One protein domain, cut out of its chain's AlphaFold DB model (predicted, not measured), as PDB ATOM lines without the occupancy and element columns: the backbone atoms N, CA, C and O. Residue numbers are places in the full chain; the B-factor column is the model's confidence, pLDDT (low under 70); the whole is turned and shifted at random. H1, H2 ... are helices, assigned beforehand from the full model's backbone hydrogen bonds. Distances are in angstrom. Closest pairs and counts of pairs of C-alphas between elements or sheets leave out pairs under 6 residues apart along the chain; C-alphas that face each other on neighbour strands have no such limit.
ATOM      1  N   GLU A   2     -21.135  -2.544 189.319       41.50
ATOM      2  CA  GLU A   2     -19.841  -2.964 188.751       41.50
ATOM      3  C   GLU A   2     -18.751  -3.298 189.793       41.50
ATOM      4  O   GLU A   2     -17.955  -4.214 189.595       41.50
ATOM      5  N   HIS A   3     -18.753  -2.613 190.940       42.03
ATOM      6  CA  HIS A   3     -17.733  -2.776 191.986       42.03
ATOM      7  C   HIS A   3     -17.722  -4.162 192.637       42.03
ATOM      8  O   HIS A   3     -16.658  -4.744 192.830       42.03
ATOM      9  N   ALA A   4     -18.890  -4.713 192.952       44.12
ATOM     10  CA  ALA A   4     -18.970  -5.935 193.739       44.12
ATOM     11  C   ALA A   4     -18.842  -7.216 192.880       44.12
ATOM     12  O   ALA A   4     -18.201  -8.170 193.318       44.12
ATOM     13  N   ARG A   5     -19.220  -7.176 191.589       50.50
ATOM     14  CA  ARG A   5     -18.811  -8.189 190.593       50.50
ATOM     15  C   ARG A   5     -17.291  -8.207 190.380       50.50
ATOM     16  O   ARG A   5     -16.690  -9.277 190.330       50.50
ATOM     17  N   ARG A   6     -16.650  -7.033 190.301       57.53
ATOM     18  CA  ARG A   6     -15.179  -6.930 190.245       57.53
ATOM     19  C   ARG A   6     -14.531  -7.462 191.527       57.53
ATOM     20  O   ARG A   6     -13.493  -8.108 191.437       57.53
ATOM     21  N   ALA A   7     -15.148  -7.248 192.691       58.47
ATOM     22  CA  ALA A   7     -14.665  -7.772 193.969       58.47
ATOM     23  C   ALA A   7     -14.753  -9.308 194.048       58.47
ATOM     24  O   ALA A   7     -13.774  -9.945 194.432       58.47
ATOM     25  N   ALA A   8     -15.864  -9.913 193.617       61.47
ATOM     26  CA  ALA A   8     -16.029 -11.368 193.571       61.47
ATOM     27  C   ALA A   8     -15.030 -12.040 192.613       61.47
ATOM     28  O   ALA A   8     -14.354 -13.001 192.981       61.47
ATOM     29  N   ASP A   9     -14.864 -11.486 191.409       67.12
ATOM     30  CA  ASP A   9     -13.880 -11.981 190.442       67.12
ATOM     31  C   ASP A   9     -12.433 -11.765 190.903       67.12
ATOM     32  O   ASP A   9     -11.554 -12.559 190.558       67.12
ATOM     33  N   ALA A  10     -12.163 -10.703 191.666       69.56
ATOM     34  CA  ALA A  10     -10.855 -10.462 192.268       69.56
ATOM     35  C   ALA A  10     -10.564 -11.455 193.399       69.56
ATOM     36  O   ALA A  10      -9.445 -11.956 193.486       69.56
ATOM     37  N   ILE A  11     -11.559 -11.791 194.227       70.69
ATOM     38  CA  ILE A  11     -11.435 -12.820 195.268       70.69
ATOM     39  C   ILE A  11     -11.183 -14.184 194.629       70.69
ATOM     40  O   ILE A  11     -10.225 -14.853 195.006       70.69
ATOM     41  N   ARG A  12     -11.960 -14.556 193.603       71.31
ATOM     42  CA  ARG A  12     -11.781 -15.825 192.882       71.31
ATOM     43  C   ARG A  12     -10.400 -15.937 192.237       71.31
ATOM     44  O   ARG A  12      -9.775 -16.983 192.329       71.31
ATOM     45  N   ARG A  13      -9.905 -14.868 191.603       77.62
ATOM     46  CA  ARG A  13      -8.569 -14.846 190.971       77.62
ATOM     47  C   ARG A  13      -7.415 -14.800 191.968       77.62
ATOM     48  O   ARG A  13      -6.295 -15.145 191.612       77.62
ATOM     49  N   ALA A  14      -7.667 -14.342 193.189       79.50
ATOM     50  CA  ALA A  14      -6.656 -14.238 194.229       79.50
ATOM     51  C   ALA A  14      -6.463 -15.528 195.038       79.50
ATOM     52  O   ALA A  14      -5.524 -15.603 195.836       79.50
ATOM     53  N   LEU A  15      -7.357 -16.505 194.878       82.38
ATOM     54  CA  LEU A  15      -7.313 -17.782 195.576       82.38
ATOM     55  C   LEU A  15      -6.778 -18.880 194.644       82.38
ATOM     56  O   LEU A  15      -7.131 -18.894 193.464       82.38
ATOM     57  N   PRO A  16      -5.954 -19.812 195.154       82.50
ATOM     58  CA  PRO A  16      -5.694 -21.072 194.466       82.50
ATOM     59  C   PRO A  16      -7.013 -21.813 194.217       82.50
ATOM     60  O   PRO A  16      -7.964 -21.646 194.986       82.50
ATOM     61  N   GLU A  17      -7.063 -22.651 193.178       83.38
ATOM     62  CA  GLU A  17      -8.248 -23.456 192.869       83.38
ATOM     63  C   GLU A  17      -8.715 -24.226 194.109       83.38
ATOM     64  O   GLU A  17      -7.917 -24.849 194.814       83.38
ATOM     65  N   ARG A  18     -10.007 -24.106 194.416       79.06
ATOM     66  CA  ARG A  18     -10.591 -24.693 195.616       79.06
ATOM     67  C   ARG A  18     -10.999 -26.137 195.323       79.06
ATOM     68  O   ARG A  18     -11.797 -26.345 194.415       79.06
ATOM     69  N   PRO A  19     -10.515 -27.120 196.098       80.25
ATOM     70  CA  PRO A  19     -10.924 -28.504 195.927       80.25
ATOM     71  C   PRO A  19     -12.361 -28.724 196.426       80.25
ATOM     72  O   PRO A  19     -12.759 -28.195 197.466       80.25
ATOM     73  N   GLU A  20     -13.122 -29.537 195.693       72.31
ATOM     74  CA  GLU A  20     -14.505 -29.923 196.023       72.31
ATOM     75  C   GLU A  20     -14.627 -30.861 197.250       72.31
ATOM     76  O   GLU A  20     -15.547 -30.673 198.051       72.31
ATOM     77  N   PRO A  21     -13.733 -31.850 197.487       75.56
ATOM     78  CA  PRO A  21     -13.852 -32.730 198.650       75.56
ATOM     79  C   PRO A  21     -13.584 -32.008 199.978       75.56
ATOM     80  O   PRO A  21     -12.560 -31.343 200.147       75.56
ATOM     81  N   GLY A  22     -14.440 -32.245 200.978       65.81
ATOM     82  CA  GLY A  22     -14.304 -31.656 202.319       65.81
ATOM     83  C   GLY A  22     -12.973 -31.962 203.021       65.81
ATOM     84  O   GLY A  22     -12.453 -31.105 203.729       65.81
ATOM     85  N   ALA A  23     -12.373 -33.135 202.783       68.00
ATOM     86  CA  ALA A  23     -11.077 -33.504 203.363       68.00
ATOM     87  C   ALA A  23      -9.898 -32.721 202.748       68.00
ATOM     88  O   ALA A  23      -9.033 -32.233 203.470       68.00
ATOM     89  N   ALA A  24      -9.903 -32.521 201.426       77.81
ATOM     90  CA  ALA A  24      -8.881 -31.736 200.723       77.81
ATOM     91  C   ALA A  24      -8.978 -30.235 201.045       77.81
ATOM     92  O   ALA A  24      -8.009 -29.486 200.913       77.81
ATOM     93  N   ARG A  25     -10.147 -29.788 201.513       80.69
ATOM     94  CA  ARG A  25     -10.393 -28.396 201.877       80.69
ATOM     95  C   ARG A  25      -9.598 -27.940 203.097       80.69
ATOM     96  O   ARG A  25      -9.183 -26.785 203.134       80.69
ATOM     97  N   TYR A  26      -9.356 -28.819 204.069       78.50
ATOM     98  CA  TYR A  26      -8.544 -28.475 205.239       78.50
ATOM     99  C   TYR A  26      -7.081 -28.213 204.857       78.50
ATOM    100  O   TYR A  26      -6.504 -27.208 205.270       78.50
ATOM    101  N   GLU A  27      -6.493 -29.073 204.021       84.06
ATOM    102  CA  GLU A  27      -5.120 -28.875 203.543       84.06
ATOM    103  C   GLU A  27      -4.997 -27.656 202.630       84.06
ATOM    104  O   GLU A  27      -4.037 -26.894 202.745       84.06
ATOM    105  N   TRP A  28      -6.006 -27.414 201.790       86.50
ATOM    106  CA  TRP A  28      -6.086 -26.196 200.990       86.50
ATOM    107  C   TRP A  28      -6.115 -24.942 201.866       86.50
ATOM    108  O   TRP A  28      -5.317 -24.043 201.645       86.50
ATOM    109  N   LEU A  29      -6.949 -24.891 202.912       84.12
ATOM    110  CA  LEU A  29      -6.975 -23.755 203.844       84.12
ATOM    111  C   LEU A  29      -5.618 -23.535 204.525       84.12
ATOM    112  O   LEU A  29      -5.211 -22.392 204.732       84.12
ATOM    113  N   ARG A  30      -4.908 -24.619 204.847       85.81
ATOM    114  CA  ARG A  30      -3.578 -24.569 205.464       85.81
ATOM    115  C   ARG A  30      -2.463 -24.103 204.530       85.81
ATOM    116  O   ARG A  30      -1.428 -23.672 205.034       85.81
ATOM    117  N   SER A  31      -2.635 -24.210 203.216       87.88
ATOM    118  CA  SER A  31      -1.635 -23.767 202.237       87.88
ATOM    119  C   SER A  31      -1.775 -22.287 201.861       87.88
ATOM    120  O   SER A  31      -0.891 -21.731 201.207       87.88
ATOM    121  N   LEU A  32      -2.860 -21.630 202.286       88.81
ATOM    122  CA  LEU A  32      -3.128 -20.226 201.993       88.81
ATOM    123  C   LEU A  32      -2.247 -19.282 202.820       88.81
ATOM    124  O   LEU A  32      -2.081 -19.433 204.029       88.81
ATOM    125  N   THR A  33      -1.775 -18.211 202.182       89.12
ATOM    126  CA  THR A  33      -1.254 -17.041 202.906       89.12
ATOM    127  C   THR A  33      -2.357 -16.389 203.743       89.12
ATOM    128  O   THR A  33      -3.540 -16.510 203.425       89.12
ATOM    129  N   SER A  34      -2.008 -15.596 204.759       81.94
ATOM    130  CA  SER A  34      -2.996 -14.922 205.623       81.94
ATOM    131  C   SER A  34      -4.002 -14.060 204.844       81.94
ATOM    132  O   SER A  34      -5.182 -13.990 205.189       81.94
ATOM    133  N   VAL A  35      -3.561 -13.429 203.749       84.25
ATOM    134  CA  VAL A  35      -4.429 -12.638 202.860       84.25
ATOM    135  C   VAL A  35      -5.392 -13.537 202.082       84.25
ATOM    136  O   VAL A  35      -6.570 -13.205 201.939       84.25
ATOM    137  N   GLN A  36      -4.918 -14.681 201.590       85.19
ATOM    138  CA  GLN A  36      -5.754 -15.668 200.912       85.19
ATOM    139  C   GLN A  36      -6.731 -16.333 201.884       85.19
ATOM    140  O   GLN A  36      -7.907 -16.436 201.562       85.19
ATOM    141  N   ALA A  37      -6.307 -16.680 203.100       83.44
ATOM    142  CA  ALA A  37      -7.177 -17.238 204.131       83.44
ATOM    143  C   ALA A  37      -8.333 -16.284 204.472       83.44
ATOM    144  O   ALA A  37      -9.488 -16.699 204.517       83.44
ATOM    145  N   ARG A  38      -8.054 -14.978 204.604       81.69
ATOM    146  CA  ARG A  38      -9.099 -13.960 204.804       81.69
ATOM    147  C   ARG A  38     -10.085 -13.897 203.634       81.69
ATOM    148  O   ARG A  38     -11.286 -13.770 203.848       81.69
ATOM    149  N   ARG A  39      -9.592 -13.986 202.395       82.00
ATOM    150  CA  ARG A  39     -10.431 -14.002 201.184       82.00
ATOM    151  C   ARG A  39     -11.258 -15.287 201.066       82.00
ATOM    152  O   ARG A  39     -12.415 -15.213 200.672       82.00
ATOM    153  N   ALA A  40     -10.694 -16.433 201.440       83.06
ATOM    154  CA  ALA A  40     -11.385 -17.717 201.479       83.06
ATOM    155  C   ALA A  40     -12.500 -17.725 202.536       83.06
ATOM    156  O   ALA A  40     -13.611 -18.143 202.236       83.06
ATOM    157  N   ALA A  41     -12.241 -17.175 203.727       82.62
ATOM    158  CA  ALA A  41     -13.250 -17.028 204.776       82.62
ATOM    159  C   ALA A  41     -14.418 -16.129 204.341       82.62
ATOM    160  O   ALA A  41     -15.576 -16.470 204.569       82.62
ATOM    161  N   LEU A  42     -14.125 -15.013 203.661       81.94
ATOM    162  CA  LEU A  42     -15.159 -14.154 203.080       81.94
ATOM    163  C   LEU A  42     -15.986 -14.903 202.027       81.94
ATOM    164  O   LEU A  42     -17.209 -14.803 202.021       81.94
ATOM    165  N   TRP A  43     -15.337 -15.678 201.156       79.56
ATOM    166  CA  TRP A  43     -16.043 -16.486 200.163       79.56
ATOM    167  C   TRP A  43     -16.952 -17.540 200.817       79.56
ATOM    168  O   TRP A  43     -18.098 -17.685 200.402       79.56
ATOM    169  N   ASP A  44     -16.491 -18.205 201.878       79.06
ATOM    170  CA  ASP A  44     -17.284 -19.182 202.634       79.06
ATOM    171  C   ASP A  44     -18.490 -18.549 203.333       79.06
ATOM    172  O   ASP A  44     -19.578 -19.122 203.321       79.06
ATOM    173  N   HIS A  45     -18.329 -17.346 203.885       76.50
ATOM    174  CA  HIS A  45     -19.446 -16.578 204.437       76.50
ATOM    175  C   HIS A  45     -20.495 -16.234 203.380       76.50
ATOM    176  O   HIS A  45     -21.693 -16.352 203.633       76.50
ATOM    177  N   LEU A  46     -20.063 -15.844 202.182       76.25
ATOM    178  CA  LEU A  46     -20.978 -15.504 201.095       76.25
ATOM    179  C   LEU A  46     -21.708 -16.738 200.551       76.25
ATOM    180  O   LEU A  46     -22.893 -16.650 200.236       76.25
ATOM    181  N   ASP A  47     -21.038 -17.889 200.480       75.69
ATOM    182  CA  ASP A  47     -21.651 -19.165 200.090       75.69
ATOM    183  C   ASP A  47     -22.700 -19.619 201.122       75.69
ATOM    184  O   ASP A  47     -23.831 -19.960 200.768       75.69
ATOM    185  N   ALA A  48     -22.373 -19.512 202.414       74.19
ATOM    186  CA  ALA A  48     -23.305 -19.784 203.506       74.19
ATOM    187  C   ALA A  48     -24.529 -18.854 203.469       74.19
ATOM    188  O   ALA A  48     -25.661 -19.311 203.635       74.19
ATOM    189  N   LEU A  49     -24.322 -17.565 203.180       74.12
ATOM    190  CA  LEU A  49     -25.405 -16.602 203.008       74.12
ATOM    191  C   LEU A  49     -26.311 -16.969 201.824       74.12
ATOM    192  O   LEU A  49     -27.534 -16.959 201.969       74.12
ATOM    193  N   CYS A  50     -25.740 -17.353 200.675       73.25
ATOM    194  CA  CYS A  50     -26.518 -17.864 199.539       73.25
ATOM    195  C   CYS A  50     -27.360 -19.084 199.949       73.25
ATOM    196  O   CYS A  50     -28.526 -19.195 199.569       73.25
ATOM    197  N   GLY A  51     -26.780 -19.991 200.742       74.19
ATOM    198  CA  GLY A  51     -27.473 -21.142 201.315       74.19
ATOM    199  C   GLY A  51     -28.681 -20.740 202.159       74.19
ATOM    200  O   GLY A  51     -29.785 -21.230 201.908       74.19
ATOM    201  N   HIS A  52     -28.503 -19.801 203.093       75.00
ATOM    202  CA  HIS A  52     -29.570 -19.314 203.975       75.00
ATOM    203  C   HIS A  52     -30.721 -18.686 203.190       75.00
ATOM    204  O   HIS A  52     -31.881 -19.026 203.408       75.00
ATOM    205  N   LEU A  53     -30.410 -17.846 202.198       73.06
ATOM    206  CA  LEU A  53     -31.406 -17.222 201.317       73.06
ATOM    207  C   LEU A  53     -32.166 -18.240 200.445       73.06
ATOM    208  O   LEU A  53     -33.279 -17.971 199.982       73.06
ATOM    209  N   ALA A  54     -31.585 -19.421 200.227       75.12
ATOM    210  CA  ALA A  54     -32.219 -20.555 199.560       75.12
ATOM    211  C   ALA A  54     -32.974 -21.494 200.529       75.12
ATOM    212  O   ALA A  54     -33.445 -22.546 200.098       75.12
ATOM    213  N   GLY A  55     -33.096 -21.138 201.813       71.19
ATOM    214  CA  GLY A  55     -33.770 -21.946 202.836       71.19
ATOM    215  C   GLY A  55     -32.907 -23.062 203.435       71.19
ATOM    216  O   GLY A  55     -33.436 -23.984 204.048       71.19
ATOM    217  N   ARG A  56     -31.582 -23.004 203.252       76.12
ATOM    218  CA  ARG A  56     -30.603 -23.926 203.848       76.12
ATOM    219  C   ARG A  56     -29.695 -23.143 204.799       76.12
ATOM    220  O   ARG A  56     -28.588 -22.777 204.396       76.12
ATOM    221  N   PRO A  57     -30.176 -22.816 206.009       68.25
ATOM    222  CA  PRO A  57     -29.419 -22.016 206.961       68.25
ATOM    223  C   PRO A  57     -28.084 -22.674 207.310       68.25
ATOM    224  O   PRO A  57     -27.951 -23.901 207.312       68.25
ATOM    225  N   ALA A  58     -27.088 -21.839 207.604       69.62
ATOM    226  CA  ALA A  58     -25.807 -22.317 208.102       69.62
ATOM    227  C   ALA A  58     -25.986 -23.023 209.457       69.62
ATOM    228  O   ALA A  58     -26.897 -22.721 210.228       69.62
ATOM    229  N   LEU A  59     -25.091 -23.964 209.755       66.94
ATOM    230  CA  LEU A  59     -25.097 -24.720 211.008       66.94
ATOM    231  C   LEU A  59     -25.108 -23.761 212.214       66.94
ATOM    232  O   LEU A  59     -24.241 -22.897 212.323       66.94
ATOM    233  N   GLY A  60     -26.095 -23.916 213.102       68.12
ATOM    234  CA  GLY A  60     -26.282 -23.053 214.276       68.12
ATOM    235  C   GLY A  60     -27.271 -21.895 214.094       68.12
ATOM    236  O   GLY A  60     -27.604 -21.258 215.087       68.12
ATOM    237  N   TYR A  61     -27.780 -21.662 212.881       64.62
ATOM    238  CA  TYR A  61     -28.866 -20.714 212.618       64.62
ATOM    239  C   TYR A  61     -30.180 -21.459 212.410       64.62
ATOM    240  O   TYR A  61     -30.221 -22.502 211.746       64.62
ATOM    241  N   ARG A  62     -31.270 -20.932 212.966       68.56
ATOM    242  CA  ARG A  62     -32.604 -21.454 212.688       68.56
ATOM    243  C   ARG A  62     -33.098 -20.919 211.345       68.56
ATOM    244  O   ARG A  62     -32.707 -19.845 210.895       68.56
ATOM    245  N   ALA A  63     -33.966 -21.678 210.682       67.94
ATOM    246  CA  ALA A  63     -34.507 -21.284 209.378       67.94
ATOM    247  C   ALA A  63     -35.411 -20.037 209.453       67.94
ATOM    248  O   ALA A  63     -35.568 -19.337 208.456       67.94
ATOM    249  N   ASP A  64     -35.991 -19.775 210.626       71.56
ATOM    250  CA  ASP A  64     -36.806 -18.606 210.958       71.56
ATOM    251  C   ASP A  64     -35.978 -17.400 211.429       71.56
ATOM    252  O   ASP A  64     -36.526 -16.304 211.553       71.56
ATOM    253  N   ASP A  65     -34.665 -17.555 211.638       75.75
ATOM    254  CA  ASP A  65     -33.821 -16.441 212.055       75.75
ATOM    255  C   ASP A  65     -33.689 -15.417 210.924       75.75
ATOM    256  O   ASP A  65     -33.252 -15.710 209.797       75.75
ATOM    257  N   VAL A  66     -34.054 -14.178 211.250       79.69
ATOM    258  CA  VAL A  66     -33.901 -13.059 210.331       79.69
ATOM    259  C   VAL A  66     -32.421 -12.704 210.223       79.69
ATOM    260  O   VAL A  66     -31.748 -12.451 211.222       79.69
ATOM    261  N   LEU A  67     -31.910 -12.669 208.995       78.38
ATOM    262  CA  LEU A  67     -30.548 -12.243 208.721       78.38
ATOM    263  C   LEU A  67     -30.385 -10.763 209.095       78.38
ATOM    264  O   LEU A  67     -31.226  -9.946 208.708       78.38
ATOM    265  N   PRO A  68     -29.296 -10.388 209.790       82.06
ATOM    266  CA  PRO A  68     -29.010  -8.992 210.086       82.06
ATOM    267  C   PRO A  68     -28.926  -8.161 208.802       82.06
ATOM    268  O   PRO A  68     -28.211  -8.519 207.866       82.06
ATOM    269  N   GLU A  69     -29.597  -7.010 208.780       80.06
ATOM    270  CA  GLU A  69     -29.628  -6.126 207.608       80.06
ATOM    271  C   GLU A  69     -28.221  -5.669 207.181       80.06
ATOM    272  O   GLU A  69     -27.938  -5.576 205.990       80.06
ATOM    273  N   ALA A  70     -27.301  -5.481 208.135       75.38
ATOM    274  CA  ALA A  70     -25.902  -5.165 207.845       75.38
ATOM    275  C   ALA A  70     -25.207  -6.264 207.014       75.38
ATOM    276  O   ALA A  70     -24.494  -5.957 206.062       75.38
ATOM    277  N   ALA A  71     -25.467  -7.543 207.310       76.88
ATOM    278  CA  ALA A  71     -24.899  -8.661 206.556       76.88
ATOM    279  C   ALA A  71     -25.471  -8.735 205.130       76.88
ATOM    280  O   ALA A  71     -24.753  -9.049 204.180       76.88
ATOM    281  N   LEU A  72     -26.757  -8.402 204.966       81.56
ATOM    282  CA  LEU A  72     -27.390  -8.307 203.650       81.56
ATOM    283  C   LEU A  72     -26.785  -7.167 202.822       81.56
ATOM    284  O   LEU A  72     -26.498  -7.369 201.647       81.56
ATOM    285  N   GLN A  73     -26.550  -5.999 203.428       79.81
ATOM    286  CA  GLN A  73     -25.936  -4.847 202.757       79.81
ATOM    287  C   GLN A  73     -24.496  -5.121 202.315       79.81
ATOM    288  O   GLN A  73     -24.125  -4.760 201.201       79.81
ATOM    289  N   GLU A  74     -23.693  -5.790 203.145       75.81
ATOM    290  CA  GLU A  74     -22.318  -6.157 202.784       75.81
ATOM    291  C   GLU A  74     -22.253  -7.155 201.618       75.81
ATOM    292  O   GLU A  74     -21.346  -7.095 200.785       75.81
ATOM    293  N   ALA A  75     -23.221  -8.068 201.543       76.19
ATOM    294  CA  ALA A  75     -23.307  -9.064 200.480       76.19
ATOM    295  C   ALA A  75     -23.974  -8.546 199.197       76.19
ATOM    296  O   ALA A  75     -23.852  -9.155 198.124       76.19
ATOM    297  N   GLU A  76     -24.687  -7.427 199.290       76.75
ATOM    298  CA  GLU A  76     -25.403  -6.833 198.176       76.75
ATOM    299  C   GLU A  76     -24.430  -6.399 197.070       76.75
ATOM    300  O   GLU A  76     -23.438  -5.699 197.269       76.75
ATOM    301  N   GLY A  77     -24.706  -6.848 195.846       70.25
ATOM    302  CA  GLY A  77     -23.884  -6.556 194.677       70.25
ATOM    303  C   GLY A  77     -22.745  -7.542 194.419       70.25
ATOM    304  O   GLY A  77     -22.177  -7.485 193.324       70.25
ATOM    305  N   PHE A  78     -22.415  -8.450 195.346       70.19
ATOM    306  CA  PHE A  78     -21.325  -9.420 195.156       70.19
ATOM    307  C   PHE A  78     -21.520 -10.270 193.890       70.19
ATOM    308  O   PHE A  78     -20.597 -10.468 193.102       70.19
ATOM    309  N   SER A  79     -22.753 -10.711 193.631       71.50
ATOM    310  CA  SER A  79     -23.151 -11.271 192.339       71.50
ATOM    311  C   SER A  79     -24.597 -10.905 192.017       71.50
ATOM    312  O   SER A  79     -25.398 -10.673 192.920       71.50
ATOM    313  N   ALA A  80     -24.952 -10.888 190.729       73.88
ATOM    314  CA  ALA A  80     -26.324 -10.599 190.305       73.88
ATOM    315  C   ALA A  80     -27.337 -11.590 190.904       73.88
ATOM    316  O   ALA A  80     -28.428 -11.191 191.304       73.88
ATOM    317  N   ARG A  81     -26.946 -12.867 191.014       75.88
ATOM    318  CA  ARG A  81     -27.763 -13.914 191.633       75.88
ATOM    319  C   ARG A  81     -27.974 -13.660 193.125       75.88
ATOM    320  O   ARG A  81     -29.110 -13.669 193.574       75.88
ATOM    321  N   LEU A  82     -26.906 -13.363 193.866       75.81
ATOM    322  CA  LEU A  82     -27.007 -13.092 195.303       75.81
ATOM    323  C   LEU A  82     -27.840 -11.833 195.585       75.81
ATOM    324  O   LEU A  82     -28.697 -11.856 196.459       75.81
ATOM    325  N   SER A  83     -27.675 -10.763 194.801       81.62
ATOM    326  CA  SER A  83     -28.527  -9.571 194.926       81.62
ATOM    327  C   SER A  83     -30.010  -9.878 194.685       81.62
ATOM    328  O   SER A  83     -30.869  -9.359 195.395       81.62
ATOM    329  N   TYR A  84     -30.320 -10.728 193.701       82.31
ATOM    330  CA  TYR A  84     -31.687 -11.189 193.452       82.31
ATOM    331  C   TYR A  84     -32.240 -11.982 194.647       82.31
ATOM    332  O   TYR A  84     -33.356 -11.719 195.102       82.31
ATOM    333  N   ASP A  85     -31.441 -12.894 195.203       80.81
ATOM    334  CA  ASP A  85     -31.826 -13.709 196.356       80.81
ATOM    335  C   ASP A  85     -32.050 -12.851 197.622       80.81
ATOM    336  O   ASP A  85     -33.037 -13.061 198.330       80.81
ATOM    337  N   ILE A  86     -31.221 -11.823 197.860       85.81
ATOM    338  CA  ILE A  86     -31.385 -10.845 198.955       85.81
ATOM    339  C   ILE A  86     -32.689 -10.048 198.797       85.81
ATOM    340  O   ILE A  86     -33.447  -9.891 199.758       85.81
ATOM    341  N   ALA A  87     -32.989  -9.560 197.590       86.75
ATOM    342  CA  ALA A  87     -34.214  -8.805 197.330       86.75
ATOM    343  C   ALA A  87     -35.470  -9.658 197.579       86.75
ATOM    344  O   ALA A  87     -36.417  -9.201 198.228       86.75
ATOM    345  N   ARG A  88     -35.450 -10.916 197.119       85.00
ATOM    346  CA  ARG A  88     -36.523 -11.892 197.345       85.00
ATOM    347  C   ARG A  88     -36.713 -12.186 198.833       85.00
ATOM    348  O   ARG A  88     -37.845 -12.196 199.312       85.00
ATOM    349  N   TYR A  89     -35.620 -12.365 199.569       83.81
ATOM    350  CA  TYR A  89     -35.644 -12.575 201.014       83.81
ATOM    351  C   TYR A  89     -36.257 -11.387 201.770       83.81
ATOM    352  O   TYR A  89     -37.202 -11.572 202.534       83.81
ATOM    353  N   ARG A  90     -35.815 -10.150 201.493       87.81
ATOM    354  CA  ARG A  90     -36.385  -8.932 202.104       87.81
ATOM    355  C   ARG A  90     -37.882  -8.770 201.809       87.81
ATOM    356  O   ARG A  90     -38.596  -8.176 202.617       87.81
ATOM    357  N   ALA A  91     -38.354  -9.221 200.646       85.31
ATOM    358  CA  ALA A  91     -39.777  -9.206 200.304       85.31
ATOM    359  C   ALA A  91     -40.564 -10.261 201.098       85.31
ATOM    360  O   ALA A  91     -41.629  -9.949 201.624       85.31
ATOM    361  N   ALA A  92     -40.016 -11.471 201.247       81.69
ATOM    362  CA  ALA A  92     -40.622 -12.544 202.032       81.69
ATOM    363  C   ALA A  92     -40.718 -12.193 203.528       81.69
ATOM    364  O   ALA A  92     -41.778 -12.363 204.119       81.69
ATOM    365  N   VAL A  93     -39.659 -11.624 204.118       80.62
ATOM    366  CA  VAL A  93     -39.669 -11.160 205.519       80.62
ATOM    367  C   VAL A  93     -40.717 -10.065 205.731       80.62
ATOM    368  O   VAL A  93     -41.467 -10.115 206.698       80.62
ATOM    369  N   ARG A  94     -40.831  -9.105 204.801       81.38
ATOM    370  CA  ARG A  94     -41.871  -8.062 204.860       81.38
ATOM    371  C   ARG A  94     -43.290  -8.617 204.726       81.38
ATOM    372  O   ARG A  94     -44.194  -8.078 205.349       81.38
ATOM    373  N   ALA A  95     -43.484  -9.662 203.923       78.50
ATOM    374  CA  ALA A  95     -44.782 -10.313 203.744       78.50
ATOM    375  C   ALA A  95     -45.166 -11.242 204.915       78.50
ATOM    376  O   ALA A  95     -46.350 -11.505 205.104       78.50
ATOM    377  N   GLY A  96     -44.184 -11.737 205.677       68.44
ATOM    378  CA  GLY A  96     -44.368 -12.596 206.854       68.44
ATOM    379  C   GLY A  96     -44.350 -11.865 208.202       68.44
ATOM    380  O   GLY A  96     -44.498 -12.514 209.230       68.44
ATOM    381  N   ALA A  97     -44.170 -10.540 208.216       54.06
ATOM    382  CA  ALA A  97     -44.354  -9.707 209.402       54.06
ATOM    383  C   ALA A  97     -45.855  -9.413 209.602       54.06
ATOM    384  O   ALA A  97     -46.328  -8.317 209.296       54.06
TER     385      ALA A  97
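AT A GLANCE: This is residues 2 to 97 of the 98 residues of an uncharacterized protein of Streptomyces sp. SID8381 (UniProt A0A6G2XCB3). A long helix, H3, runs through the middle, with H1 meeting its first half to make a V and H5 packing on its far end, then reaching out beyond it; short H4 lies beside residues 82 to 86 of H5. H2 sits off the first end of H3, where residues 20 to 26 stick out, and a long loop, residues 54 to 68, joins H3 to H4. The printed part has 96 residues with five named helices, in the order H1, H2, H3, H4, H5, and no named strand: the class is all helix. It is only just compact, close to loose, with a radius of gyration of the C-alphas of 14.8 A and spans of 46 by 32 by 19 A.

IN THESE COORDINATES: H1, residues 2 to 14, begins at C-alpha 2 at (-19.841, -2.964, 188.751) and is 18.2 A long. H2 is residues 22 to 31, 14.9 A. H3, residues 34 to 53, is the longest helix, 28.8 A from C-alpha 34 at (-2.996, -14.922, 205.623) to C-alpha 53. H4 is residues 69 to 75, 10.0 A. H5, residues 80 to 96, is 24.6 A long and ends at C-alpha 96 at (-44.368, -12.596, 206.854).

HOW THE PARTS SIT: H1 touches H3 with residues 11 to 14 alone, at a steep tilt of 56 degrees, opposite ways; the closest C-alphas, of Ile 11 and Arg 39, are 6.1 A apart. H2 and H3 are close but not clearly touching, the closest C-alphas being those of Leu 29 and Ala 37, 6.5 A apart. H3 touches H5 with residues 50 to 53 alone, at a steep tilt of 45 degrees, the same way; the closest C-alphas, of Leu 53 and Asp 85, are 6.1 A apart. H4 and H5, a helical hairpin, only just touch, with 3 pairs of C-alphas within 8 A, the closest being those of Leu 72 and Ile 86 at 6.7 A; they run opposite ways at a shallow tilt of 16 degrees. With one of three touching pairs at a shallow tilt, the packing is mostly crossed, but only just. H2 is apart from H1, H4 and H5. In H1, H3, H4 and H5 every O i to N i+4 pair is within hydrogen-bond range; in H2, 4 of 6 are.

THE WHOLE: The two C-alphas farthest apart, of Ser 31 and Ala 97, are 45.5 A apart. The printed part has no cut. The link from H3 to H4 is long, with 15 residues; those from H2 to H3 and from H4 to H5 are tight, and that from H1 to H2 is short. The mean pLDDT of the printed part is 75.5, and residues 2 to 10, 22 to 23, 57 to 63 and 96 to 97 are under 70.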